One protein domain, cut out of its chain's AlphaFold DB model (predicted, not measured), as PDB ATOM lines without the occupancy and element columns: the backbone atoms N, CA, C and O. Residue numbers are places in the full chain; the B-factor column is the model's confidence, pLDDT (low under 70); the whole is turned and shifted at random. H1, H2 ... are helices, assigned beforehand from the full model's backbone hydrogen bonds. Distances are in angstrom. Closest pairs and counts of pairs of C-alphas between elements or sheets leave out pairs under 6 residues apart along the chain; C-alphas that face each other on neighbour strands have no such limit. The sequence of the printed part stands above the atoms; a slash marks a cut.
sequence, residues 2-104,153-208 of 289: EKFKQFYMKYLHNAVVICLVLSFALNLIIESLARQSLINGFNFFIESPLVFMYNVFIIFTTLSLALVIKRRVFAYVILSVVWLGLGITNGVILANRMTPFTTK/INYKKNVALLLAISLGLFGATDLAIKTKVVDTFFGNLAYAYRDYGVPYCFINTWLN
ATOM      1  N   GLU A   2     -38.617 -65.694 -28.786       43.66
ATOM      2  CA  GLU A   2     -39.953 -66.119 -29.261       43.66
ATOM      3  C   GLU A   2     -41.114 -65.202 -28.854       43.66
ATOM      4  O   GLU A   2     -41.963 -64.912 -29.690       43.66
ATOM      5  N   LYS A   3     -41.120 -64.660 -27.627       44.38
ATOM      6  CA  LYS A   3     -42.153 -63.699 -27.186       44.38
ATOM      7  C   LYS A   3     -42.161 -62.410 -28.021       44.38
ATOM      8  O   LYS A   3     -43.224 -61.916 -28.377       44.38
ATOM      9  N   PHE A   4     -40.982 -61.919 -28.414       47.22
ATOM     10  CA  PHE A   4     -40.833 -60.777 -29.328       47.22
ATOM     11  C   PHE A   4     -41.353 -61.109 -30.733       47.22
ATOM     12  O   PHE A   4     -42.037 -60.303 -31.357       47.22
ATOM     13  N   LYS A   5     -41.079 -62.329 -31.210       48.81
ATOM     14  CA  LYS A   5     -41.554 -62.841 -32.502       48.81
ATOM     15  C   LYS A   5     -43.080 -63.012 -32.525       48.81
ATOM     16  O   LYS A   5     -43.712 -62.661 -33.515       48.81
ATOM     17  N   GLN A   6     -43.677 -63.494 -31.434       45.41
ATOM     18  CA  GLN A   6     -45.130 -63.629 -31.276       45.41
ATOM     19  C   GLN A   6     -45.830 -62.270 -31.143       45.41
ATOM     20  O   GLN A   6     -46.850 -62.056 -31.792       45.41
ATOM     21  N   PHE A   7     -45.269 -61.327 -30.377       52.91
ATOM     22  CA  PHE A   7     -45.772 -59.951 -30.309       52.91
ATOM     23  C   PHE A   7     -45.718 -59.261 -31.684       52.91
ATOM     24  O   PHE A   7     -46.703 -58.664 -32.123       52.91
ATOM     25  N   TYR A   8     -44.607 -59.438 -32.409       55.25
ATOM     26  CA  TYR A   8     -44.425 -58.937 -33.770       55.25
ATOM     27  C   TYR A   8     -45.463 -59.509 -34.750       55.25
ATOM     28  O   TYR A   8     -46.083 -58.767 -35.508       55.25
ATOM     29  N   MET A   9     -45.710 -60.820 -34.707       51.91
ATOM     30  CA  MET A   9     -46.699 -61.468 -35.574       51.91
ATOM     31  C   MET A   9     -48.151 -61.111 -35.218       51.91
ATOM     32  O   MET A   9     -48.996 -61.099 -36.109       51.91
ATOM     33  N   LYS A  10     -48.447 -60.804 -33.947       47.56
ATOM     34  CA  LYS A  10     -49.813 -60.542 -33.462       47.56
ATOM     35  C   LYS A  10     -50.263 -59.084 -33.632       47.56
ATOM     36  O   LYS A  10     -51.419 -58.864 -33.973       47.56
ATOM     37  N   TYR A  11     -49.376 -58.102 -33.433       46.41
ATOM     38  CA  TYR A  11     -49.731 -56.669 -33.459       46.41
ATOM     39  C   TYR A  11     -49.011 -55.857 -34.553       46.41
ATOM     40  O   TYR A  11     -49.570 -54.891 -35.068       46.41
ATOM     41  N   LEU A  12     -47.805 -56.264 -34.972       53.28
ATOM     42  CA  LEU A  12     -46.971 -55.549 -35.958       53.28
ATOM     43  C   LEU A  12     -47.074 -56.115 -37.387       53.28
ATOM     44  O   LEU A  12     -46.305 -55.726 -38.263       53.28
ATOM     45  N   HIS A  13     -48.040 -56.989 -37.686       61.16
ATOM     46  CA  HIS A  13     -48.269 -57.428 -39.069       61.16
ATOM     47  C   HIS A  13     -48.839 -56.301 -39.954       61.16
ATOM     48  O   HIS A  13     -48.619 -56.272 -41.170       61.16
ATOM     49  N   ASN A  14     -49.560 -55.342 -39.358       78.19
ATOM     50  CA  ASN A  14     -50.134 -54.228 -40.100       78.19
ATOM     51  C   ASN A  14     -49.091 -53.125 -40.320       78.19
ATOM     52  O   ASN A  14     -48.686 -52.422 -39.397       78.19
ATOM     53  N   ALA A  15     -48.693 -52.941 -41.577       82.00
ATOM     54  CA  ALA A  15     -47.701 -51.945 -41.972       82.00
ATOM     55  C   ALA A  15     -48.091 -50.504 -41.598       82.00
ATOM     56  O   ALA A  15     -47.213 -49.679 -41.385       82.00
ATOM     57  N   VAL A  16     -49.388 -50.208 -41.468       86.94
ATOM     58  CA  VAL A  16     -49.868 -48.894 -41.015       86.94
ATOM     59  C   VAL A  16     -49.578 -48.674 -39.529       86.94
ATOM     60  O   VAL A  16     -49.144 -47.595 -39.142       86.94
ATOM     61  N   VAL A  17     -49.754 -49.710 -38.702       88.56
ATOM     62  CA  VAL A  17     -49.443 -49.651 -37.264       88.56
ATOM     63  C   VAL A  17     -47.942 -49.468 -37.060       88.56
ATOM     64  O   VAL A  17     -47.540 -48.669 -36.221       88.56
ATOM     65  N   ILE A  18     -47.113 -50.132 -37.878       88.75
ATOM     66  CA  ILE A  18     -45.662 -49.889 -37.893       88.75
ATOM     67  C   ILE A  18     -45.372 -48.414 -38.183       88.75
ATOM     68  O   ILE A  18     -44.613 -47.810 -37.433       88.75
ATOM     69  N   CYS A  19     -45.975 -47.828 -39.227       92.06
ATOM     70  CA  CYS A  19     -45.775 -46.409 -39.538       92.06
ATOM     71  C   CYS A  19     -46.120 -45.518 -38.342       92.06
ATOM     72  O   CYS A  19     -45.346 -44.622 -38.035       92.06
ATOM     73  N   LEU A  20     -47.249 -45.779 -37.674       93.94
ATOM     74  CA  LEU A  20     -47.744 -44.964 -36.563       93.94
ATOM     75  C   LEU A  20     -46.839 -45.039 -35.327       93.94
ATOM     76  O   LEU A  20     -46.492 -44.019 -34.738       93.94
ATOM     77  N   VAL A  21     -46.440 -46.250 -34.933       94.75
ATOM     78  CA  VAL A  21     -45.545 -46.447 -33.785       94.75
ATOM     79  C   VAL A  21     -44.175 -45.839 -34.075       94.75
ATOM     80  O   VAL A  21     -43.602 -45.167 -33.220       94.75
ATOM     81  N   LEU A  22     -43.662 -46.038 -35.293       95.00
ATOM     82  CA  LEU A  22     -42.369 -45.505 -35.701       95.00
ATOM     83  C   LEU A  22     -42.396 -43.976 -35.776       95.00
ATOM     84  O   LEU A  22     -41.472 -43.349 -35.275       95.00
ATOM     85  N   SER A  23     -43.446 -43.363 -36.331       97.31
ATOM     86  CA  SER A  23     -43.572 -41.903 -36.381       97.31
ATOM     87  C   SER A  23     -43.671 -41.285 -34.994       97.31
ATOM     88  O   SER A  23     -43.046 -40.259 -34.749       97.31
ATOM     89  N   PHE A  24     -44.408 -41.918 -34.075       97.62
ATOM     90  CA  PHE A  24     -44.492 -41.459 -32.691       97.62
ATOM     91  C   PHE A  24     -43.125 -41.513 -32.003       97.62
ATOM     92  O   PHE A  24     -42.683 -40.525 -31.423       97.62
ATOM     93  N   ALA A  25     -42.429 -42.650 -32.112       97.00
ATOM     94  CA  ALA A  25     -41.108 -42.825 -31.519       97.00
ATOM     95  C   ALA A  25     -40.075 -41.853 -32.112       97.00
ATOM     96  O   ALA A  25     -39.308 -41.250 -31.367       97.00
ATOM     97  N   LEU A  26     -40.075 -41.670 -33.436       97.44
ATOM     98  CA  LEU A  26     -39.202 -40.712 -34.113       97.44
ATOM     99  C   LEU A  26     -39.472 -39.285 -33.648       97.44
ATOM    100  O   LEU A  26     -38.524 -38.591 -33.300       97.44
ATOM    101  N   ASN A  27     -40.740 -38.867 -33.602       98.25
ATOM    102  CA  ASN A  27     -41.084 -37.523 -33.151       98.25
ATOM    103  C   ASN A  27     -40.625 -37.287 -31.713       98.25
ATOM    104  O   ASN A  27     -40.021 -36.263 -31.426       98.25
ATOM    105  N   LEU A  28     -40.846 -38.260 -30.823       97.69
ATOM    106  CA  LEU A  28     -40.396 -38.157 -29.439       97.69
ATOM    107  C   LEU A  28     -38.876 -37.960 -29.363       97.69
ATOM    108  O   LEU A  28     -38.422 -37.054 -28.678       97.69
ATOM    109  N   ILE A  29     -38.097 -38.750 -30.111       97.56
ATOM    110  CA  ILE A  29     -36.633 -38.610 -30.155       97.56
ATOM    111  C   ILE A  29     -36.229 -37.231 -30.694       97.56
ATOM    112  O   ILE A  29     -35.385 -36.570 -30.094       97.56
ATOM    113  N   ILE A  30     -36.832 -36.784 -31.797       97.81
ATOM    114  CA  ILE A  30     -36.528 -35.493 -32.432       97.81
ATOM    115  C   ILE A  30     -36.810 -34.334 -31.469       97.81
ATOM    116  O   ILE A  30     -35.955 -33.473 -31.271       97.81
ATOM    117  N   GLU A  31     -37.978 -34.328 -30.828       97.25
ATOM    118  CA  GLU A  31     -38.370 -33.263 -29.902       97.25
ATOM    119  C   GLU A  31     -37.561 -33.298 -28.598       97.25
ATOM    120  O   GLU A  31     -37.269 -32.242 -28.027       97.25
ATOM    121  N   SER A  32     -37.145 -34.486 -28.144       96.44
ATOM    122  CA  SER A  32     -36.216 -34.640 -27.022       96.44
ATOM    123  C   SER A  32     -34.822 -34.102 -27.338       96.44
ATOM    124  O   SER A  32     -34.227 -33.450 -26.481       96.44
ATOM    125  N   LEU A  33     -34.305 -34.340 -28.550       95.50
ATOM    126  CA  LEU A  33     -33.024 -33.788 -29.004       95.50
ATOM    127  C   LEU A  33     -33.093 -32.263 -29.106       95.50
ATOM    128  O   LEU A  33     -32.198 -31.581 -28.621       95.50
ATOM    129  N   ALA A  34     -34.180 -31.718 -29.654       94.38
ATOM    130  CA  ALA A  34     -34.380 -30.272 -29.736       94.38
ATOM    131  C   ALA A  34     -34.434 -29.591 -28.358       94.38
ATOM    132  O   ALA A  34     -33.950 -28.475 -28.200       94.38
ATOM    133  N   ARG A  35     -34.990 -30.273 -27.347       94.00
ATOM    134  CA  ARG A  35     -35.094 -29.781 -25.958       94.00
ATOM    135  C   ARG A  35     -33.944 -30.225 -25.055       94.00
ATOM    136  O   ARG A  35     -34.018 -30.002 -23.846       94.00
ATOM    137  N   GLN A  36     -32.920 -30.873 -25.618       92.88
ATOM    138  CA  GLN A  36     -31.744 -31.396 -24.907       92.88
ATOM    139  C   GLN A  36     -32.087 -32.306 -23.709       92.88
ATOM    140  O   GLN A  36     -31.298 -32.462 -22.780       92.88
ATOM    141  N   SER A  37     -33.288 -32.890 -23.686       93.75
ATOM    142  CA  SER A  37     -33.784 -33.680 -22.560       93.75
ATOM    143  C   SER A  37     -34.932 -34.583 -22.992       93.75
ATOM    144  O   SER A  37     -35.930 -34.139 -23.566       93.75
ATOM    145  N   LEU A  38     -34.810 -35.870 -22.654       92.25
ATOM    146  CA  LEU A  38     -35.865 -36.859 -22.876       92.25
ATOM    147  C   LEU A  38     -37.152 -36.483 -22.131       92.25
ATOM    148  O   LEU A  38     -38.236 -36.566 -22.702       92.25
ATOM    149  N   ILE A  39     -37.015 -36.010 -20.889       94.81
ATOM    150  CA  ILE A  39     -38.141 -35.605 -20.043       94.81
ATOM    151  C   ILE A  39     -38.853 -34.406 -20.666       94.81
ATOM    152  O   ILE A  39     -40.068 -34.434 -20.809       94.81
ATOM    153  N   ASN A  40     -38.107 -33.397 -21.123       93.31
ATOM    154  CA  ASN A  40     -38.710 -32.209 -21.730       93.31
ATOM    155  C   ASN A  40     -39.390 -32.529 -23.070       93.31
ATOM    156  O   ASN A  40     -40.430 -31.955 -23.379       93.31
ATOM    157  N   GLY A  41     -38.845 -33.465 -23.854       92.94
ATOM    158  CA  GLY A  41     -39.520 -33.957 -25.060       92.94
ATOM    159  C   GLY A  41     -40.838 -34.677 -24.753       92.94
ATOM    160  O   GLY A  41     -41.817 -34.501 -25.472       92.94
ATOM    161  N   PHE A  42     -40.896 -35.437 -23.657       94.81
ATOM    162  CA  PHE A  42     -42.141 -36.059 -23.205       94.81
ATOM    163  C   PHE A  42     -43.124 -35.039 -22.610       94.81
ATOM    164  O   PHE A  42     -44.317 -35.110 -22.888       94.81
ATOM    165  N   ASN A  43     -42.638 -34.046 -21.862       95.62
ATOM    166  CA  ASN A  43     -43.465 -32.950 -21.355       95.62
ATOM    167  C   ASN A  43     -44.097 -32.158 -22.500       95.62
ATOM    168  O   ASN A  43     -45.274 -31.840 -22.423       95.62
ATOM    169  N   PHE A  44     -43.381 -31.943 -23.606       95.75
ATOM    170  CA  PHE A  44     -43.950 -31.305 -24.795       95.75
ATOM    171  C   PHE A  44     -45.154 -32.072 -25.367       95.75
ATOM    172  O   PHE A  44     -46.138 -31.460 -25.778       95.75
ATOM    173  N   PHE A  45     -45.125 -33.409 -25.340       95.19
ATOM    174  CA  PHE A  45     -46.290 -34.219 -25.708       95.19
ATOM    175  C   PHE A  45     -47.485 -33.992 -24.763       95.19
ATOM    176  O   PHE A  45     -48.624 -33.989 -25.226       95.19
ATOM    177  N   ILE A  46     -47.245 -33.779 -23.466       96.00
ATOM    178  CA  ILE A  46     -48.301 -33.534 -22.470       96.00
ATOM    179  C   ILE A  46     -48.844 -32.102 -22.564       96.00
ATOM    180  O   ILE A  46     -50.055 -31.903 -22.532       96.00
ATOM    181  N   GLU A  47     -47.960 -31.112 -22.668       95.44
ATOM    182  CA  GLU A  47     -48.295 -29.685 -22.663       95.44
ATOM    183  C   GLU A  47     -48.923 -29.238 -23.986       95.44
ATOM    184  O   GLU A  47     -49.830 -28.411 -23.997       95.44
ATOM    185  N   SER A  48     -48.457 -29.786 -25.112       95.75
ATOM    186  CA  SER A  48     -48.901 -29.418 -26.462       95.75
ATOM    187  C   SER A  48     -49.243 -30.655 -27.307       95.75
ATOM    188  O   SER A  48     -48.645 -30.888 -28.364       95.75
ATOM    189  N   PRO A  49     -50.245 -31.458 -26.897       96.44
ATOM    190  CA  PRO A  49     -50.540 -32.745 -27.522       96.44
ATOM    191  C   PRO A  49     -50.979 -32.611 -28.983       96.44
ATOM    192  O   PRO A  49     -50.625 -33.455 -29.804       96.44
ATOM    193  N   LEU A  50     -51.715 -31.549 -29.334       96.94
ATOM    194  CA  LEU A  50     -52.162 -31.310 -30.712       96.94
ATOM    195  C   LEU A  50     -50.982 -31.034 -31.648       96.94
ATOM    196  O   LEU A  50     -50.897 -31.636 -32.716       96.94
ATOM    197  N   VAL A  51     -50.047 -30.183 -31.219       97.25
ATOM    198  CA  VAL A  51     -48.823 -29.883 -31.971       97.25
ATOM    199  C   VAL A  51     -47.971 -31.140 -32.111       97.25
ATOM    200  O   VAL A  51     -47.524 -31.475 -33.211       97.25
ATOM    201  N   PHE A  52     -47.783 -31.886 -31.021       97.94
ATOM    202  CA  PHE A  52     -47.013 -33.123 -31.051       97.94
ATOM    203  C   PHE A  52     -47.636 -34.145 -32.011       97.94
ATOM    204  O   PHE A  52     -46.941 -34.692 -32.864       97.94
ATOM    205  N   MET A  53     -48.950 -34.382 -31.926       97.69
ATOM    206  CA  MET A  53     -49.655 -35.311 -32.816       97.69
ATOM    207  C   MET A  53     -49.608 -34.873 -34.278       97.69
ATOM    208  O   MET A  53     -49.497 -35.716 -35.167       97.69
ATOM    209  N   TYR A  54     -49.655 -33.571 -34.540       98.06
ATOM    210  CA  TYR A  54     -49.519 -33.041 -35.888       98.06
ATOM    211  C   TYR A  54     -48.122 -33.310 -36.474       98.06
ATOM    212  O   TYR A  54     -48.012 -33.819 -37.590       98.06
ATOM    213  N   ASN A  55     -47.057 -33.108 -35.696       98.25
ATOM    214  CA  ASN A  55     -45.694 -33.472 -36.100       98.25
ATOM    215  C   ASN A  55     -45.520 -34.991 -36.289       98.25
ATOM    216  O   ASN A  55     -44.922 -35.438 -37.272       98.25
ATOM    217  N   VAL A  56     -46.135 -35.807 -35.424       98.25
ATOM    218  CA  VAL A  56     -46.227 -37.262 -35.633       98.25
ATOM    219  C   VAL A  56     -46.923 -37.577 -36.957       98.25
ATOM    220  O   VAL A  56     -46.474 -38.472 -37.673       98.25
ATOM    221  N   PHE A  57     -47.985 -36.853 -37.317       98.19
ATOM    222  CA  PHE A  57     -48.735 -37.093 -38.548       98.19
ATOM    223  C   PHE A  57     -47.949 -36.717 -39.815       98.19
ATOM    224  O   PHE A  57     -48.026 -37.427 -40.824       98.19
ATOM    225  N   ILE A  58     -47.121 -35.673 -39.746       98.00
ATOM    226  CA  ILE A  58     -46.146 -35.325 -40.787       98.00
ATOM    227  C   ILE A  58     -45.182 -36.498 -41.018       98.00
ATOM    228  O   ILE A  58     -45.093 -37.026 -42.133       98.00
ATOM    229  N   ILE A  59     -44.512 -36.972 -39.960       98.00
ATOM    230  CA  ILE A  59     -43.560 -38.089 -40.060       98.00
ATOM    231  C   ILE A  59     -44.278 -39.356 -40.541       98.00
ATOM    232  O   ILE A  59     -43.802 -40.035 -41.452       98.00
ATOM    233  N   PHE A  60     -45.458 -39.655 -39.998       97.81
ATOM    234  CA  PHE A  60     -46.292 -40.786 -40.408       97.81
ATOM    235  C   PHE A  60     -46.589 -40.771 -41.909       97.81
ATOM    236  O   PHE A  60     -46.455 -41.800 -42.577       97.81
ATOM    237  N   THR A  61     -46.950 -39.607 -42.450       97.00
ATOM    238  CA  THR A  61     -47.255 -39.439 -43.873       97.00
ATOM    239  C   THR A  61     -46.034 -39.756 -44.727       97.00
ATOM    240  O   THR A  61     -46.142 -40.544 -45.667       97.00
ATOM    241  N   THR A  62     -44.848 -39.267 -44.354       96.12
ATOM    242  CA  THR A  62     -43.613 -39.615 -45.077       96.12
ATOM    243  C   THR A  62     -43.290 -41.110 -44.992       96.12
ATOM    244  O   THR A  62     -43.033 -41.738 -46.016       96.12
ATOM    245  N   LEU A  63     -43.400 -41.734 -43.809       95.75
ATOM    246  CA  LEU A  63     -43.179 -43.174 -43.622       95.75
ATOM    247  C   LEU A  63     -44.183 -44.028 -44.399       95.75
ATOM    248  O   LEU A  63     -43.857 -45.138 -44.828       95.75
ATOM    249  N   SER A  64     -45.399 -43.527 -44.617       94.75
ATOM    250  CA  SER A  64     -46.429 -44.230 -45.382       94.75
ATOM    251  C   SER A  64     -46.048 -44.446 -46.856       94.75
ATOM    252  O   SER A  64     -46.544 -45.394 -47.472       94.75
ATOM    253  N   LEU A  65     -45.075 -43.699 -47.399       93.00
ATOM    254  CA  LEU A  65     -44.480 -43.966 -48.718       93.00
ATOM    255  C   LEU A  65     -43.863 -45.370 -48.806       93.00
ATOM    256  O   LEU A  65     -43.889 -46.009 -49.860       93.00
ATOM    257  N   ALA A  66     -43.385 -45.925 -47.689       91.56
ATOM    258  CA  ALA A  66     -42.880 -47.293 -47.646       91.56
ATOM    259  C   ALA A  66     -43.951 -48.336 -48.021       91.56
ATOM    260  O   ALA A  66     -43.611 -49.438 -48.457       91.56
ATOM    261  N   LEU A  67     -45.248 -48.020 -47.906       89.19
ATOM    262  CA  LEU A  67     -46.339 -48.957 -48.191       89.19
ATOM    263  C   LEU A  67     -46.383 -49.386 -49.663       89.19
ATOM    264  O   LEU A  67     -46.776 -50.528 -49.944       89.19
ATOM    265  N   VAL A  68     -45.949 -48.528 -50.589       90.00
ATOM    266  CA  VAL A  68     -45.889 -48.833 -52.030       90.00
ATOM    267  C   VAL A  68     -44.564 -49.483 -52.460       90.00
ATOM    268  O   VAL A  68     -44.455 -49.964 -53.584       90.00
ATOM    269  N   ILE A  69     -43.580 -49.596 -51.562       87.81
ATOM    270  CA  ILE A  69     -42.247 -50.141 -51.860       87.81
ATOM    271  C   ILE A  69     -42.173 -51.640 -51.516       87.81
ATOM    272  O   ILE A  69     -42.601 -52.088 -50.451       87.81
ATOM    273  N   LYS A  70     -41.578 -52.456 -52.405       83.81
ATOM    274  CA  LYS A  70     -41.394 -53.914 -52.190       83.81
ATOM    275  C   LYS A  70     -40.512 -54.259 -50.989       83.81
ATOM    276  O   LYS A  70     -40.784 -55.235 -50.289       83.81
ATOM    277  N   ARG A  71     -39.456 -53.476 -50.758       85.06
ATOM    278  CA  ARG A  71     -38.547 -53.597 -49.609       85.06
ATOM    279  C   ARG A  71     -38.948 -52.593 -48.524       85.06
ATOM    280  O   ARG A  71     -38.281 -51.585 -48.330       85.06
ATOM    281  N   ARG A  72     -40.060 -52.861 -47.831       86.19
ATOM    282  CA  ARG A  72     -40.631 -51.931 -46.835       86.19
ATOM    283  C   ARG A  72     -39.672 -51.606 -45.696       86.19
ATOM    284  O   ARG A  72     -39.551 -50.450 -45.332       86.19
ATOM    285  N   VAL A  73     -38.956 -52.610 -45.185       85.69
ATOM    286  CA  VAL A  73     -37.969 -52.419 -44.108       85.69
ATOM    287  C   VAL A  73     -36.866 -51.456 -44.540       85.69
ATOM    288  O   VAL A  73     -36.528 -50.556 -43.786       85.69
ATOM    289  N   PHE A  74     -36.364 -51.590 -45.773       88.31
ATOM    290  CA  PHE A  74     -35.391 -50.645 -46.325       88.31
ATOM    291  C   PHE A  74     -35.956 -49.224 -46.371       88.31
ATOM    292  O   PHE A  74     -35.321 -48.302 -45.875       88.31
ATOM    293  N   ALA A  75     -37.168 -49.060 -46.906       90.62
ATOM    294  CA  ALA A  75     -37.809 -47.752 -46.986       90.62
ATOM    295  C   ALA A  75     -38.036 -47.122 -45.602       90.62
ATOM    296  O   ALA A  75     -37.718 -45.954 -45.423       90.62
ATOM    297  N   TYR A  76     -38.519 -47.892 -44.620       91.88
ATOM    298  CA  TYR A  76     -38.682 -47.408 -43.248       91.88
ATOM    299  C   TYR A  76     -37.360 -46.944 -42.655       91.88
ATOM    300  O   TYR A  76     -37.303 -45.842 -42.133       91.88
ATOM    301  N   VAL A  77     -36.292 -47.739 -42.777       90.81
ATOM    302  CA  VAL A  77     -34.988 -47.351 -42.226       90.81
ATOM    303  C   VAL A  77     -34.471 -46.074 -42.881       90.81
ATOM    304  O   VAL A  77     -34.083 -45.163 -42.164       90.81
ATOM    305  N   ILE A  78     -34.507 -45.968 -44.211       92.81
ATOM    306  CA  ILE A  78     -34.019 -44.771 -44.910       92.81
ATOM    307  C   ILE A  78     -34.811 -43.527 -44.506       92.81
ATOM    308  O   ILE A  78     -34.216 -42.515 -44.151       92.81
ATOM    309  N   LEU A  79     -36.144 -43.603 -44.508       95.19
ATOM    310  CA  LEU A  79     -36.991 -42.468 -44.138       95.19
ATOM    311  C   LEU A  79     -36.811 -42.079 -42.661       95.19
ATOM    312  O   LEU A  79     -36.748 -40.894 -42.344       95.19
ATOM    313  N   SER A  80     -36.662 -43.057 -41.763       95.31
ATOM    314  CA  SER A  80     -36.333 -42.810 -40.356       95.31
ATOM    315  C   SER A  80     -34.963 -42.165 -40.181       95.31
ATOM    316  O   SER A  80     -34.827 -41.276 -39.349       95.31
ATOM    317  N   VAL A  81     -33.953 -42.593 -40.944       93.88
ATOM    318  CA  VAL A  81     -32.600 -42.018 -40.897       93.88
ATOM    319  C   VAL A  81     -32.613 -40.564 -41.346       93.88
ATOM    320  O   VAL A  81     -31.944 -39.754 -40.720       93.88
ATOM    321  N   VAL A  82     -33.399 -40.208 -42.368       94.75
ATOM    322  CA  VAL A  82     -33.562 -38.804 -42.779       94.75
ATOM    323  C   VAL A  82     -34.137 -37.977 -41.629       94.75
ATOM    324  O   VAL A  82     -33.538 -36.980 -41.238       94.75
ATOM    325  N   TRP A  83     -35.244 -38.415 -41.026       97.31
ATOM    326  CA  TRP A  83     -35.869 -37.702 -39.907       97.31
ATOM    327  C   TRP A  83     -34.985 -37.617 -38.660       97.31
ATOM    328  O   TRP A  83     -34.897 -36.561 -38.038       97.31
ATOM    329  N   LEU A  84     -34.298 -38.706 -38.306       96.06
ATOM    330  CA  LEU A  84     -33.333 -38.704 -37.209       96.06
ATOM    331  C   LEU A  84     -32.138 -37.810 -37.515       96.06
ATOM    332  O   LEU A  84     -31.701 -37.098 -36.626       96.06
ATOM    333  N   GLY A  85     -31.636 -37.811 -38.750       94.00
ATOM    334  CA  GLY A  85     -30.568 -36.917 -39.186       94.00
ATOM    335  C   GLY A  85     -30.959 -35.458 -38.977       94.00
ATOM    336  O   GLY A  85     -30.235 -34.733 -38.308       94.00
ATOM    337  N   LEU A  86     -32.152 -35.064 -39.435       94.81
ATOM    338  CA  LEU A  86     -32.690 -33.720 -39.203       94.81
ATOM    339  C   LEU A  86     -32.807 -33.392 -37.707       94.81
ATOM    340  O   LEU A  86     -32.378 -32.322 -37.282       94.81
ATOM    341  N   GLY A  87     -33.342 -34.310 -36.897       95.56
ATOM    342  CA  GLY A  87     -33.481 -34.110 -35.451       95.56
ATOM    343  C   GLY A  87     -32.148 -34.015 -34.706       95.56
ATOM    344  O   GLY A  87     -31.993 -33.155 -33.843       95.56
ATOM    345  N   ILE A  88     -31.178 -34.864 -35.053       94.00
ATOM    346  CA  ILE A  88     -29.826 -34.862 -34.480       94.00
ATOM    347  C   ILE A  88     -29.103 -33.580 -34.874       94.00
ATOM    348  O   ILE A  88     -28.592 -32.895 -33.995       94.00
ATOM    349  N   THR A  89     -29.099 -33.220 -36.159       92.50
ATOM    350  CA  THR A  89     -28.474 -31.981 -36.634       92.50
ATOM    351  C   THR A  89     -29.096 -30.765 -35.957       92.50
ATOM    352  O   THR A  89     -28.365 -29.925 -35.439       92.50
ATOM    353  N   ASN A  90     -30.427 -30.706 -35.865       94.50
ATOM    354  CA  ASN A  90     -31.118 -29.642 -35.144       94.50
ATOM    355  C   ASN A  90     -30.728 -29.592 -33.659       94.50
ATOM    356  O   ASN A  90     -30.415 -28.521 -33.152       94.50
ATOM    357  N   GLY A  91     -30.702 -30.735 -32.968       92.94
ATOM    358  CA  GLY A  91     -30.284 -30.812 -31.568       92.94
ATOM    359  C   GLY A  91     -28.833 -30.367 -31.358       92.94
ATOM    360  O   GLY A  91     -28.555 -29.586 -30.454       92.94
ATOM    361  N   VAL A  92     -27.904 -30.800 -32.214       90.38
ATOM    362  CA  VAL A  92     -26.491 -30.393 -32.140       90.38
ATOM    363  C   VAL A  92     -26.332 -28.901 -32.418       90.38
ATOM    364  O   VAL A  92     -25.587 -28.227 -31.711       90.38
ATOM    365  N   ILE A  93     -27.031 -28.360 -33.418       89.56
ATOM    366  CA  ILE A  93     -26.979 -26.927 -33.720       89.56
ATOM    367  C   ILE A  93     -27.551 -26.117 -32.560       89.56
ATOM    368  O   ILE A  93     -26.879 -25.193 -32.116       89.56
ATOM    369  N   LEU A  94     -28.701 -26.510 -32.001       89.69
ATOM    370  CA  LEU A  94     -29.311 -25.833 -30.851       89.69
ATOM    371  C   LEU A  94     -28.444 -25.873 -29.588       89.69
ATOM    372  O   LEU A  94     -28.493 -24.954 -28.776       89.69
ATOM    373  N   ALA A  95     -27.631 -26.918 -29.418       87.50
ATOM    374  CA  ALA A  95     -26.675 -26.990 -28.316       87.50
ATOM    375  C   ALA A  95     -25.518 -25.982 -28.463       87.50
ATOM    376  O   ALA A  95     -24.901 -25.618 -27.468       87.50
ATOM    377  N   ASN A  96     -25.222 -25.535 -29.690       84.25
ATOM    378  CA  ASN A  96     -24.104 -24.635 -29.991       84.25
ATOM    379  C   ASN A  96     -24.545 -23.211 -30.383       84.25
ATOM    380  O   ASN A  96     -23.730 -22.291 -30.358       84.25
ATOM    381  N   ARG A  97     -25.800 -23.020 -30.804       83.31
ATOM    382  CA  ARG A  97     -26.356 -21.768 -31.340       83.31
ATOM    383  C   ARG A  97     -27.837 -21.677 -30.974       83.31
ATOM    384  O   ARG A  97     -28.532 -22.680 -30.969       83.31
ATOM    385  N   MET A  98     -28.353 -20.472 -30.743       80.62
ATOM    386  CA  MET A  98     -29.769 -20.284 -30.372       80.62
ATOM    387  C   MET A  98     -30.753 -20.514 -31.535       80.62
ATOM    388  O   MET A  98     -31.953 -20.646 -31.307       80.62
ATOM    389  N   THR A  99     -30.273 -20.535 -32.780       87.50
ATOM    390  CA  THR A  99     -31.105 -20.683 -33.980       87.50
ATOM    391  C   THR A  99     -31.229 -22.154 -34.392       87.50
ATOM    392  O   THR A  99     -30.199 -22.813 -34.541       87.50
ATOM    393  N   PRO A 100     -32.450 -22.675 -34.608       90.25
ATOM    394  CA  PRO A 100     -32.666 -24.045 -35.071       90.25
ATOM    395  C   PRO A 100     -32.092 -24.317 -36.462       90.25
ATOM    396  O   PRO A 100     -31.865 -23.394 -37.239       90.25
ATOM    397  N   PHE A 101     -31.946 -25.600 -36.792       91.19
ATOM    398  CA  PHE A 101     -31.579 -26.041 -38.135       91.19
ATOM    399  C   PHE A 101     -32.754 -25.900 -39.108       91.19
ATOM    400  O   PHE A 101     -33.862 -26.389 -38.858       91.19
ATOM    401  N   THR A 102     -32.491 -25.273 -40.246       90.56
ATOM    402  CA  THR A 102     -33.464 -24.938 -41.283       90.56
ATOM    403  C   THR A 102     -33.009 -25.425 -42.652       90.56
ATOM    404  O   THR A 102     -31.892 -25.897 -42.848       90.56
ATOM    405  N   THR A 103     -33.873 -25.268 -43.648       86.62
ATOM    406  CA  THR A 103     -33.492 -25.485 -45.046       86.62
ATOM    407  C   THR A 103     -32.439 -24.505 -45.555       86.62
ATOM    408  O   THR A 103     -31.675 -24.857 -46.450       86.62
ATOM    409  N   LYS A 104     -32.356 -23.302 -44.976       85.56
ATOM    410  CA  LYS A 104     -31.380 -22.274 -45.362       85.56
ATOM    411  C   LYS A 104     -29.954 -22.649 -44.995       85.56
ATOM    412  O   LYS A 104     -29.032 -22.280 -45.710       85.56
ATOM    413  N   ILE A 153     -47.765 -56.999 -53.855       79.31
ATOM    414  CA  ILE A 153     -48.244 -55.708 -53.369       79.31
ATOM    415  C   ILE A 153     -49.533 -55.358 -54.108       79.31
ATOM    416  O   ILE A 153     -49.541 -55.248 -55.331       79.31
ATOM    417  N   ASN A 154     -50.611 -55.136 -53.358       84.19
ATOM    418  CA  ASN A 154     -51.816 -54.529 -53.904       84.19
ATOM    419  C   ASN A 154     -51.595 -53.015 -54.038       84.19
ATOM    420  O   ASN A 154     -51.878 -52.247 -53.117       84.19
ATOM    421  N   TYR A 155     -51.032 -52.604 -55.175       86.19
ATOM    422  CA  TYR A 155     -50.717 -51.201 -55.442       86.19
ATOM    423  C   TYR A 155     -51.963 -50.320 -55.426       86.19
ATOM    424  O   TYR A 155     -51.904 -49.247 -54.844       86.19
ATOM    425  N   LYS A 156     -53.105 -50.791 -55.951       87.88
ATOM    426  CA  LYS A 156     -54.364 -50.024 -55.933       87.88
ATOM    427  C   LYS A 156     -54.757 -49.640 -54.504       87.88
ATOM    428  O   LYS A 156     -54.971 -48.466 -54.224       87.88
ATOM    429  N   LYS A 157     -54.763 -50.613 -53.584       88.56
ATOM    430  CA  LYS A 157     -55.086 -50.373 -52.168       88.56
ATOM    431  C   LYS A 157     -54.069 -49.452 -51.487       88.56
ATOM    432  O   LYS A 157     -54.464 -48.548 -50.764       88.56
ATOM    433  N   ASN A 158     -52.770 -49.683 -51.692       90.19
ATOM    434  CA  ASN A 158     -51.737 -48.905 -51.002       90.19
ATOM    435  C   ASN A 158     -51.627 -47.471 -51.529       90.19
ATOM    436  O   ASN A 158     -51.391 -46.570 -50.736       90.19
ATOM    437  N   VAL A 159     -51.817 -47.254 -52.833       92.06
ATOM    438  CA  VAL A 159     -51.857 -45.912 -53.425       92.06
ATOM    439  C   VAL A 159     -53.105 -45.167 -52.958       92.06
ATOM    440  O   VAL A 159     -52.985 -44.028 -52.531       92.06
ATOM    441  N   ALA A 160     -54.276 -45.815 -52.943       93.38
ATOM    442  CA  ALA A 160     -55.492 -45.206 -52.396       93.38
ATOM    443  C   ALA A 160     -55.318 -44.802 -50.921       93.38
ATOM    444  O   ALA A 160     -55.696 -43.701 -50.531       93.38
ATOM    445  N   LEU A 161     -54.689 -45.663 -50.114       92.75
ATOM    446  CA  LEU A 161     -54.377 -45.357 -48.719       92.75
ATOM    447  C   LEU A 161     -53.379 -44.198 -48.586       92.75
ATOM    448  O   LEU A 161     -53.585 -43.319 -47.759       92.75
ATOM    449  N   LEU A 162     -52.323 -44.172 -49.401       94.06
ATOM    450  CA  LEU A 162     -51.337 -43.090 -49.403       94.06
ATOM    451  C   LEU A 162     -51.976 -41.742 -49.767       94.06
ATOM    452  O   LEU A 162     -51.696 -40.737 -49.116       94.06
ATOM    453  N   LEU A 163     -52.861 -41.726 -50.768       95.19
ATOM    454  CA  LEU A 163     -53.622 -40.535 -51.145       95.19
ATOM    455  C   LEU A 163     -54.544 -40.085 -50.012       95.19
ATOM    456  O   LEU A 163     -54.560 -38.904 -49.687       95.19
ATOM    457  N   ALA A 164     -55.254 -41.013 -49.366       96.25
ATOM    458  CA  ALA A 164     -56.105 -40.693 -48.223       96.25
ATOM    459  C   ALA A 164     -55.305 -40.097 -47.051       96.25
ATOM    460  O   ALA A 164     -55.728 -39.103 -46.469       96.25
ATOM    461  N   ILE A 165     -54.128 -40.655 -46.740       96.56
ATOM    462  CA  ILE A 165     -53.224 -40.124 -45.707       96.56
ATOM    463  C   ILE A 165     -52.735 -38.721 -46.088       96.56
ATOM    464  O   ILE A 165     -52.783 -37.816 -45.262       96.56
ATOM    465  N   SER A 166     -52.319 -38.523 -47.342       95.81
ATOM    466  CA  SER A 166     -51.795 -37.237 -47.823       95.81
ATOM    467  C   SER A 166     -52.870 -36.142 -47.832       95.81
ATOM    468  O   SER A 166     -52.615 -35.023 -47.396       95.81
ATOM    469  N   LEU A 167     -54.092 -36.467 -48.272       96.88
ATOM    470  CA  LEU A 167     -55.245 -35.563 -48.194       96.88
ATOM    471  C   LEU A 167     -55.622 -35.261 -46.741       96.88
ATOM    472  O   LEU A 167     -55.939 -34.120 -46.413       96.88
ATOM    473  N   GLY A 168     -55.539 -36.265 -45.866       97.31
ATOM    474  CA  GLY A 168     -55.701 -36.085 -44.428       97.31
ATOM    475  C   GLY A 168     -54.680 -35.104 -43.855       97.31
ATOM    476  O   GLY A 168     -55.067 -34.207 -43.112       97.31
ATOM    477  N   LEU A 169     -53.400 -35.219 -44.234       96.94
ATOM    478  CA  LEU A 169     -52.353 -34.286 -43.806       96.94
ATOM    479  C   LEU A 169     -52.626 -32.871 -44.312       96.94
ATOM    480  O   LEU A 169     -52.499 -31.927 -43.539       96.94
ATOM    481  N   PHE A 170     -53.042 -32.716 -45.569       95.19
ATOM    482  CA  PHE A 170     -53.409 -31.411 -46.118       95.19
ATOM    483  C   PHE A 170     -54.552 -30.761 -45.323       95.19
ATOM    484  O   PHE A 170     -54.426 -29.619 -44.887       95.19
ATOM    485  N   GLY A 171     -55.627 -31.509 -45.054       96.25
ATOM    486  CA  GLY A 171     -56.743 -31.026 -44.236       96.25
ATOM    487  C   GLY A 171     -56.341 -30.712 -42.791       96.25
ATOM    488  O   GLY A 171     -56.755 -29.694 -42.245       96.25
ATOM    489  N   ALA A 172     -55.493 -31.545 -42.181       95.88
ATOM    490  CA  ALA A 172     -54.971 -31.307 -40.837       95.88
ATOM    491  C   ALA A 172     -54.069 -30.066 -40.777       95.88
ATOM    492  O   ALA A 172     -54.155 -29.313 -39.815       95.88
ATOM    493  N   THR A 173     -53.252 -29.832 -41.807       95.25
ATOM    494  CA  THR A 173     -52.399 -28.640 -41.940       95.25
ATOM    495  C   THR A 173     -53.263 -27.382 -42.013       95.25
ATOM    496  O   THR A 173     -53.058 -26.450 -41.239       95.25
ATOM    497  N   ASP A 174     -54.265 -27.366 -42.900       94.25
ATOM    498  CA  ASP A 174     -55.189 -26.235 -43.053       94.25
ATOM    499  C   ASP A 174     -55.951 -25.945 -41.751       94.25
ATOM    500  O   ASP A 174     -56.041 -24.794 -41.318       94.25
ATOM    501  N   LEU A 175     -56.431 -26.991 -41.070       95.94
ATOM    502  CA  LEU A 175     -57.092 -26.852 -39.775       95.94
ATOM    503  C   LEU A 175     -56.132 -26.327 -38.699       95.94
ATOM    504  O   LEU A 175     -56.497 -25.407 -37.970       95.94
ATOM    505  N   ALA A 176     -54.920 -26.878 -38.597       96.00
ATOM    506  CA  ALA A 176     -53.931 -26.481 -37.594       96.00
ATOM    507  C   ALA A 176     -53.533 -25.004 -37.739       96.00
ATOM    508  O   ALA A 176     -53.429 -24.303 -36.735       96.00
ATOM    509  N   ILE A 177     -53.406 -24.513 -38.977       94.31
ATOM    510  CA  ILE A 177     -53.156 -23.095 -39.266       94.31
ATOM    511  C   ILE A 177     -54.376 -22.239 -38.890       94.31
ATOM    512  O   ILE A 177     -54.251 -21.261 -38.157       94.31
ATOM    513  N   LYS A 178     -55.586 -22.609 -39.332       94.81
ATOM    514  CA  LYS A 178     -56.816 -21.836 -39.054       94.81
ATOM    515  C   LYS A 178     -57.147 -21.740 -37.565       94.81
ATOM    516  O   LYS A 178     -57.662 -20.724 -37.109       94.81
ATOM    517  N   THR A 179     -56.858 -22.802 -36.820       94.25
ATOM    518  CA  THR A 179     -57.063 -22.883 -35.366       94.25
ATOM    519  C   THR A 179     -55.896 -22.323 -34.556       94.25
ATOM    520  O   THR A 179     -55.968 -22.333 -33.329       94.25
ATOM    521  N   LYS A 180     -54.849 -21.809 -35.219       93.12
ATOM    522  CA  LYS A 180     -53.624 -21.283 -34.597       93.12
ATOM    523  C   LYS A 180     -52.903 -22.290 -33.692       93.12
ATOM    524  O   LYS A 180     -52.224 -21.904 -32.746       93.12
ATOM    525  N   VAL A 181     -53.043 -23.584 -33.981       94.19
ATOM    526  CA  VAL A 181     -52.207 -24.633 -33.373       94.19
ATOM    527  C   VAL A 181     -50.765 -24.492 -33.865       94.19
ATOM    528  O   VAL A 181     -49.833 -24.748 -33.110       94.19
ATOM    529  N   VAL A 182     -50.588 -24.064 -35.118       94.81
ATOM    530  CA  VAL A 182     -49.294 -23.695 -35.700       94.81
ATOM    531  C   VAL A 182     -49.423 -22.418 -36.527       94.81
ATOM    532  O   VAL A 182     -50.478 -22.177 -37.112       94.81
ATOM    533  N   ASP A 183     -48.353 -21.625 -36.610       92.00
ATOM    534  CA  ASP A 183     -48.284 -20.451 -37.489       92.00
ATOM    535  C   ASP A 183     -47.393 -20.692 -38.705       92.00
ATOM    536  O   ASP A 183     -46.472 -21.502 -38.689       92.00
ATOM    537  N   THR A 184     -47.648 -19.938 -39.773       88.56
ATOM    538  CA  THR A 184     -46.845 -20.003 -41.006       88.56
ATOM    539  C   THR A 184     -45.726 -18.968 -41.044       88.56
ATOM    540  O   THR A 184     -44.777 -19.137 -41.811       88.56
ATOM    541  N   PHE A 185     -45.809 -17.916 -40.224       86.94
ATOM    542  CA  PHE A 185     -44.830 -16.835 -40.156       86.94
ATOM    543  C   PHE A 185     -44.074 -16.874 -38.826       86.94
ATOM    544  O   PHE A 185     -44.672 -16.776 -37.757       86.94
ATOM    545  N   PHE A 186     -42.749 -16.993 -38.895       88.69
ATOM    546  CA  PHE A 186     -41.888 -17.122 -37.722       88.69
ATOM    547  C   PHE A 186     -41.119 -15.823 -37.477       88.69
ATOM    548  O   PHE A 186     -40.085 -15.589 -38.095       88.69
ATOM    549  N   GLY A 187     -41.599 -14.990 -36.548       82.62
ATOM    550  CA  GLY A 187     -40.862 -13.790 -36.124       82.62
ATOM    551  C   GLY A 187     -39.548 -14.126 -35.406       82.62
ATOM    552  O   GLY A 187     -38.562 -13.410 -35.539       82.62
ATOM    553  N   ASN A 188     -39.515 -15.249 -34.683       88.94
ATOM    554  CA  ASN A 188     -38.311 -15.816 -34.087       88.94
ATOM    555  C   ASN A 188     -38.321 -17.337 -34.287       88.94
ATOM    556  O   ASN A 188     -39.219 -18.026 -33.797       88.94
ATOM    557  N   LEU A 189     -37.321 -17.860 -34.998       89.81
ATOM    558  CA  LEU A 189     -37.252 -19.284 -35.318       89.81
ATOM    559  C   LEU A 189     -37.102 -20.167 -34.074       89.81
ATOM    560  O   LEU A 189     -37.691 -21.243 -34.028       89.81
ATOM    561  N   ALA A 190     -36.355 -19.725 -33.060       90.44
ATOM    562  CA  ALA A 190     -36.153 -20.502 -31.839       90.44
ATOM    563  C   ALA A 190     -37.477 -20.717 -31.094       90.44
ATOM    564  O   ALA A 190     -37.792 -21.837 -30.693       90.44
ATOM    565  N   TYR A 191     -38.290 -19.662 -30.976       92.06
ATOM    566  CA  TYR A 191     -39.626 -19.773 -30.386       92.06
ATOM    567  C   TYR A 191     -40.567 -20.602 -31.259       92.06
ATOM    568  O   TYR A 191     -41.250 -21.476 -30.738       92.06
ATOM    569  N   ALA A 192     -40.530 -20.429 -32.582       93.62
ATOM    570  CA  ALA A 192     -41.346 -21.232 -33.488       93.62
ATOM    571  C   ALA A 192     -41.057 -22.740 -33.373       93.62
ATOM    572  O   ALA A 192     -41.983 -23.536 -33.279       93.62
ATOM    573  N   TYR A 193     -39.788 -23.162 -33.337       94.75
ATOM    574  CA  TYR A 193     -39.433 -24.582 -33.181       94.75
ATOM    575  C   TYR A 193     -39.774 -25.123 -31.786       94.75
ATOM    576  O   TYR A 193     -40.169 -26.284 -31.661       94.75
ATOM    577  N   ARG A 194     -39.651 -24.291 -30.742       93.94
ATOM    578  CA  ARG A 194     -40.070 -24.647 -29.379       93.94
ATOM    579  C   ARG A 194     -41.577 -24.910 -29.310       93.94
ATOM    580  O   ARG A 194     -41.979 -25.895 -28.690       93.94
ATOM    581  N   ASP A 195     -42.370 -24.056 -29.954       95.12
ATOM    582  CA  ASP A 195     -43.828 -24.031 -29.805       95.12
ATOM    583  C   ASP A 195     -44.538 -24.942 -30.820       95.12
ATOM    584  O   ASP A 195     -45.511 -25.603 -30.466       95.12
ATOM    585  N   TYR A 196     -44.033 -25.048 -32.055       96.38
ATOM    586  CA  TYR A 196     -44.675 -25.801 -33.145       96.38
ATOM    587  C   TYR A 196     -43.980 -27.118 -33.519       96.38
ATOM    588  O   TYR A 196     -44.517 -27.880 -34.326       96.38
ATOM    589  N   GLY A 197     -42.826 -27.421 -32.922       96.19
ATOM    590  CA  GLY A 197     -42.076 -28.657 -33.157       96.19
ATOM    591  C   GLY A 197     -41.174 -28.625 -34.393       96.19
ATOM    592  O   GLY A 197     -41.353 -27.842 -35.329       96.19
ATOM    593  N   VAL A 198     -40.168 -29.499 -34.390       96.31
ATOM    594  CA  VAL A 198     -39.108 -29.530 -35.407       96.31
ATOM    595  C   VAL A 198     -39.641 -29.964 -36.776       96.31
ATOM    596  O   VAL A 198     -39.336 -29.273 -37.751       96.31
ATOM    597  N   PRO A 199     -40.424 -31.059 -36.916       96.94
ATOM    598  CA  PRO A 199     -40.852 -31.519 -38.239       96.94
ATOM    599  C   PRO A 199     -41.666 -30.498 -39.031       96.94
ATOM    600  O   PRO A 199     -41.391 -30.279 -40.212       96.94
ATOM    601  N   TYR A 200     -42.644 -29.857 -38.393       96.69
ATOM    602  CA  TYR A 200     -43.461 -28.831 -39.018       96.69
ATOM    603  C   TYR A 200     -42.626 -27.613 -39.392       96.69
ATOM    604  O   TYR A 200     -42.681 -27.180 -40.540       96.69
ATOM    605  N   CYS A 201     -41.827 -27.082 -38.464       95.06
ATOM    606  CA  CYS A 201     -41.053 -25.878 -38.735       95.06
ATOM    607  C   CYS A 201     -39.985 -26.094 -39.811       95.06
ATOM    608  O   CYS A 201     -39.794 -25.223 -40.659       95.06
ATOM    609  N   PHE A 202     -39.344 -27.264 -39.849       94.19
ATOM    610  CA  PHE A 202     -38.400 -27.602 -40.912       94.19
ATOM    611  C   PHE A 202     -39.086 -27.651 -42.290       94.19
ATOM    612  O   PHE A 202     -38.579 -27.097 -43.261       94.19
ATOM    613  N   ILE A 203     -40.283 -28.243 -42.387       93.56
ATOM    614  CA  ILE A 203     -41.055 -28.233 -43.642       93.56
ATOM    615  C   ILE A 203     -41.556 -26.823 -43.979       93.56
ATOM    616  O   ILE A 203     -41.518 -26.423 -45.141       93.56
ATOM    617  N   ASN A 204     -42.009 -26.052 -42.991       91.88
ATOM    618  CA  ASN A 204     -42.488 -24.692 -43.215       91.88
ATOM    619  C   ASN A 204     -41.357 -23.777 -43.699       91.88
ATOM    620  O   ASN A 204     -41.571 -23.026 -44.635       91.88
ATOM    621  N   THR A 205     -40.141 -23.886 -43.157       88.81
ATOM    622  CA  THR A 205     -38.975 -23.136 -43.671       88.81
ATOM    623  C   THR A 205     -38.558 -23.573 -45.076       88.81
ATOM    624  O   THR A 205     -37.956 -22.792 -45.813       88.81
ATOM    625  N   TRP A 206     -38.907 -24.792 -45.497       85.56
ATOM    626  CA  TRP A 206     -38.746 -25.217 -46.887       85.56
ATOM    627  C   TRP A 206     -39.779 -24.572 -47.817       85.56
ATOM    628  O   TRP A 206     -39.429 -24.010 -48.851       85.56
ATOM    629  N   LEU A 207     -41.062 -24.684 -47.472       85.38
ATOM    630  CA  LEU A 207     -42.165 -24.287 -48.351       85.38
ATOM    631  C   LEU A 207     -42.446 -22.786 -48.310       85.38
ATOM    632  O   LEU A 207     -42.877 -22.206 -49.305       85.38
ATOM    633  N   ASN A 208     -42.219 -22.165 -47.158       80.38
ATOM    634  CA  ASN A 208     -42.407 -20.749 -46.934       80.38
ATOM    635  C   ASN A 208     -41.044 -20.058 -46.881       80.38
ATOM    636  O   ASN A 208     -40.384 -20.002 -45.846       80.38
TER     637      ASN A 208
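Overview. This is residues 2 to 104 and 153 to 208 of the 289 residues of an uncharacterized protein of Aminipila sp. CBA3637 (UniProt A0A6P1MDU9). Four long helices make the body: H4 lies in the middle, with H2 and H5, side by side, packed on it at one side and H6 on another. Three short helices, H3, H7 and H8, gather towards the end where H2, H5 and H6 finish, while H1 sticks out alone to the side at the other end, near where H2 begins. The printed part has 159 residues, with eight named helices, H1 to H8 in chain order, and no named strand: all helix. It is compact, with a radius of gyration of the C-alphas of 16.3 A and spans of 46 by 35 by 28 A.

Arrangement. H5, residues 72 to 96, is the longest helix. H2, residues 15 to 34, touches it with residues 26 to 34 alone, the same way at a shallow tilt of 12 degrees; the closest C-alphas, of Ile 30 and Gly 87, are 4.5 A apart. H4, residues 49 to 68, is the hub, touching six helices, and has a kink of 30 degrees near residue 62. H4 and H5 form a helical hairpin, closest at the C-alphas of Ala 66 and Ala 75, 5.1 A. H4 touches H2 at a steep tilt of 48 degrees, opposite ways, closest at the C-alphas of Ser 23 and Phe 60, 5.0 A. H6, residues 155 to 178, touches H4 at a shallow tilt of 22 degrees, opposite ways, closest at the C-alphas of Val 68 and Asn 158, 5.9 A; H6 is apart from H2 and H5. H8, residues 198 to 207, touches H4, closest at the C-alphas of Asn 55 and Pro 199, 5.6 A. H7, residues 189 to 196, only just touches H4, with 3 pairs of C-alphas within 8 A, closest at Val 51 and Tyr 196, 5.9 A. H3, residues 38 to 47, touches H2, closest at the C-alphas of Ser 32 and Gly 41, 3.9 A. H1, residues 2 to 11, stands free. Every O i to N i+4 pair is within hydrogen-bond range in H1, H2, H3, H5, H6, H7 and H8; in H4, 12 of 16 are.

Along the chain. H5 is 36.1 A long, from C-alpha 72 at (-40.631, -51.931, -46.835) to C-alpha 96. H6 measures 34.2 A, H4 29.7 A and H2 28.2 A. H1 begins at C-alpha 2, (-39.953, -66.119, -29.261), and H8 ends at C-alpha 207, (-42.165, -24.287, -48.351).

Size, cuts and confidence. The two C-alphas farthest apart, of Glu 2 and Gly 187, are 52.8 A apart. Residues 105 to 152 are not printed, and C-alphas 104 and 153 are 38.3 A apart across this cut. Of the links printed whole, H6 to H7 is short and the others are tight. Mean pLDDT of the printed part is 89.5; residues 2 to 13 are under 70.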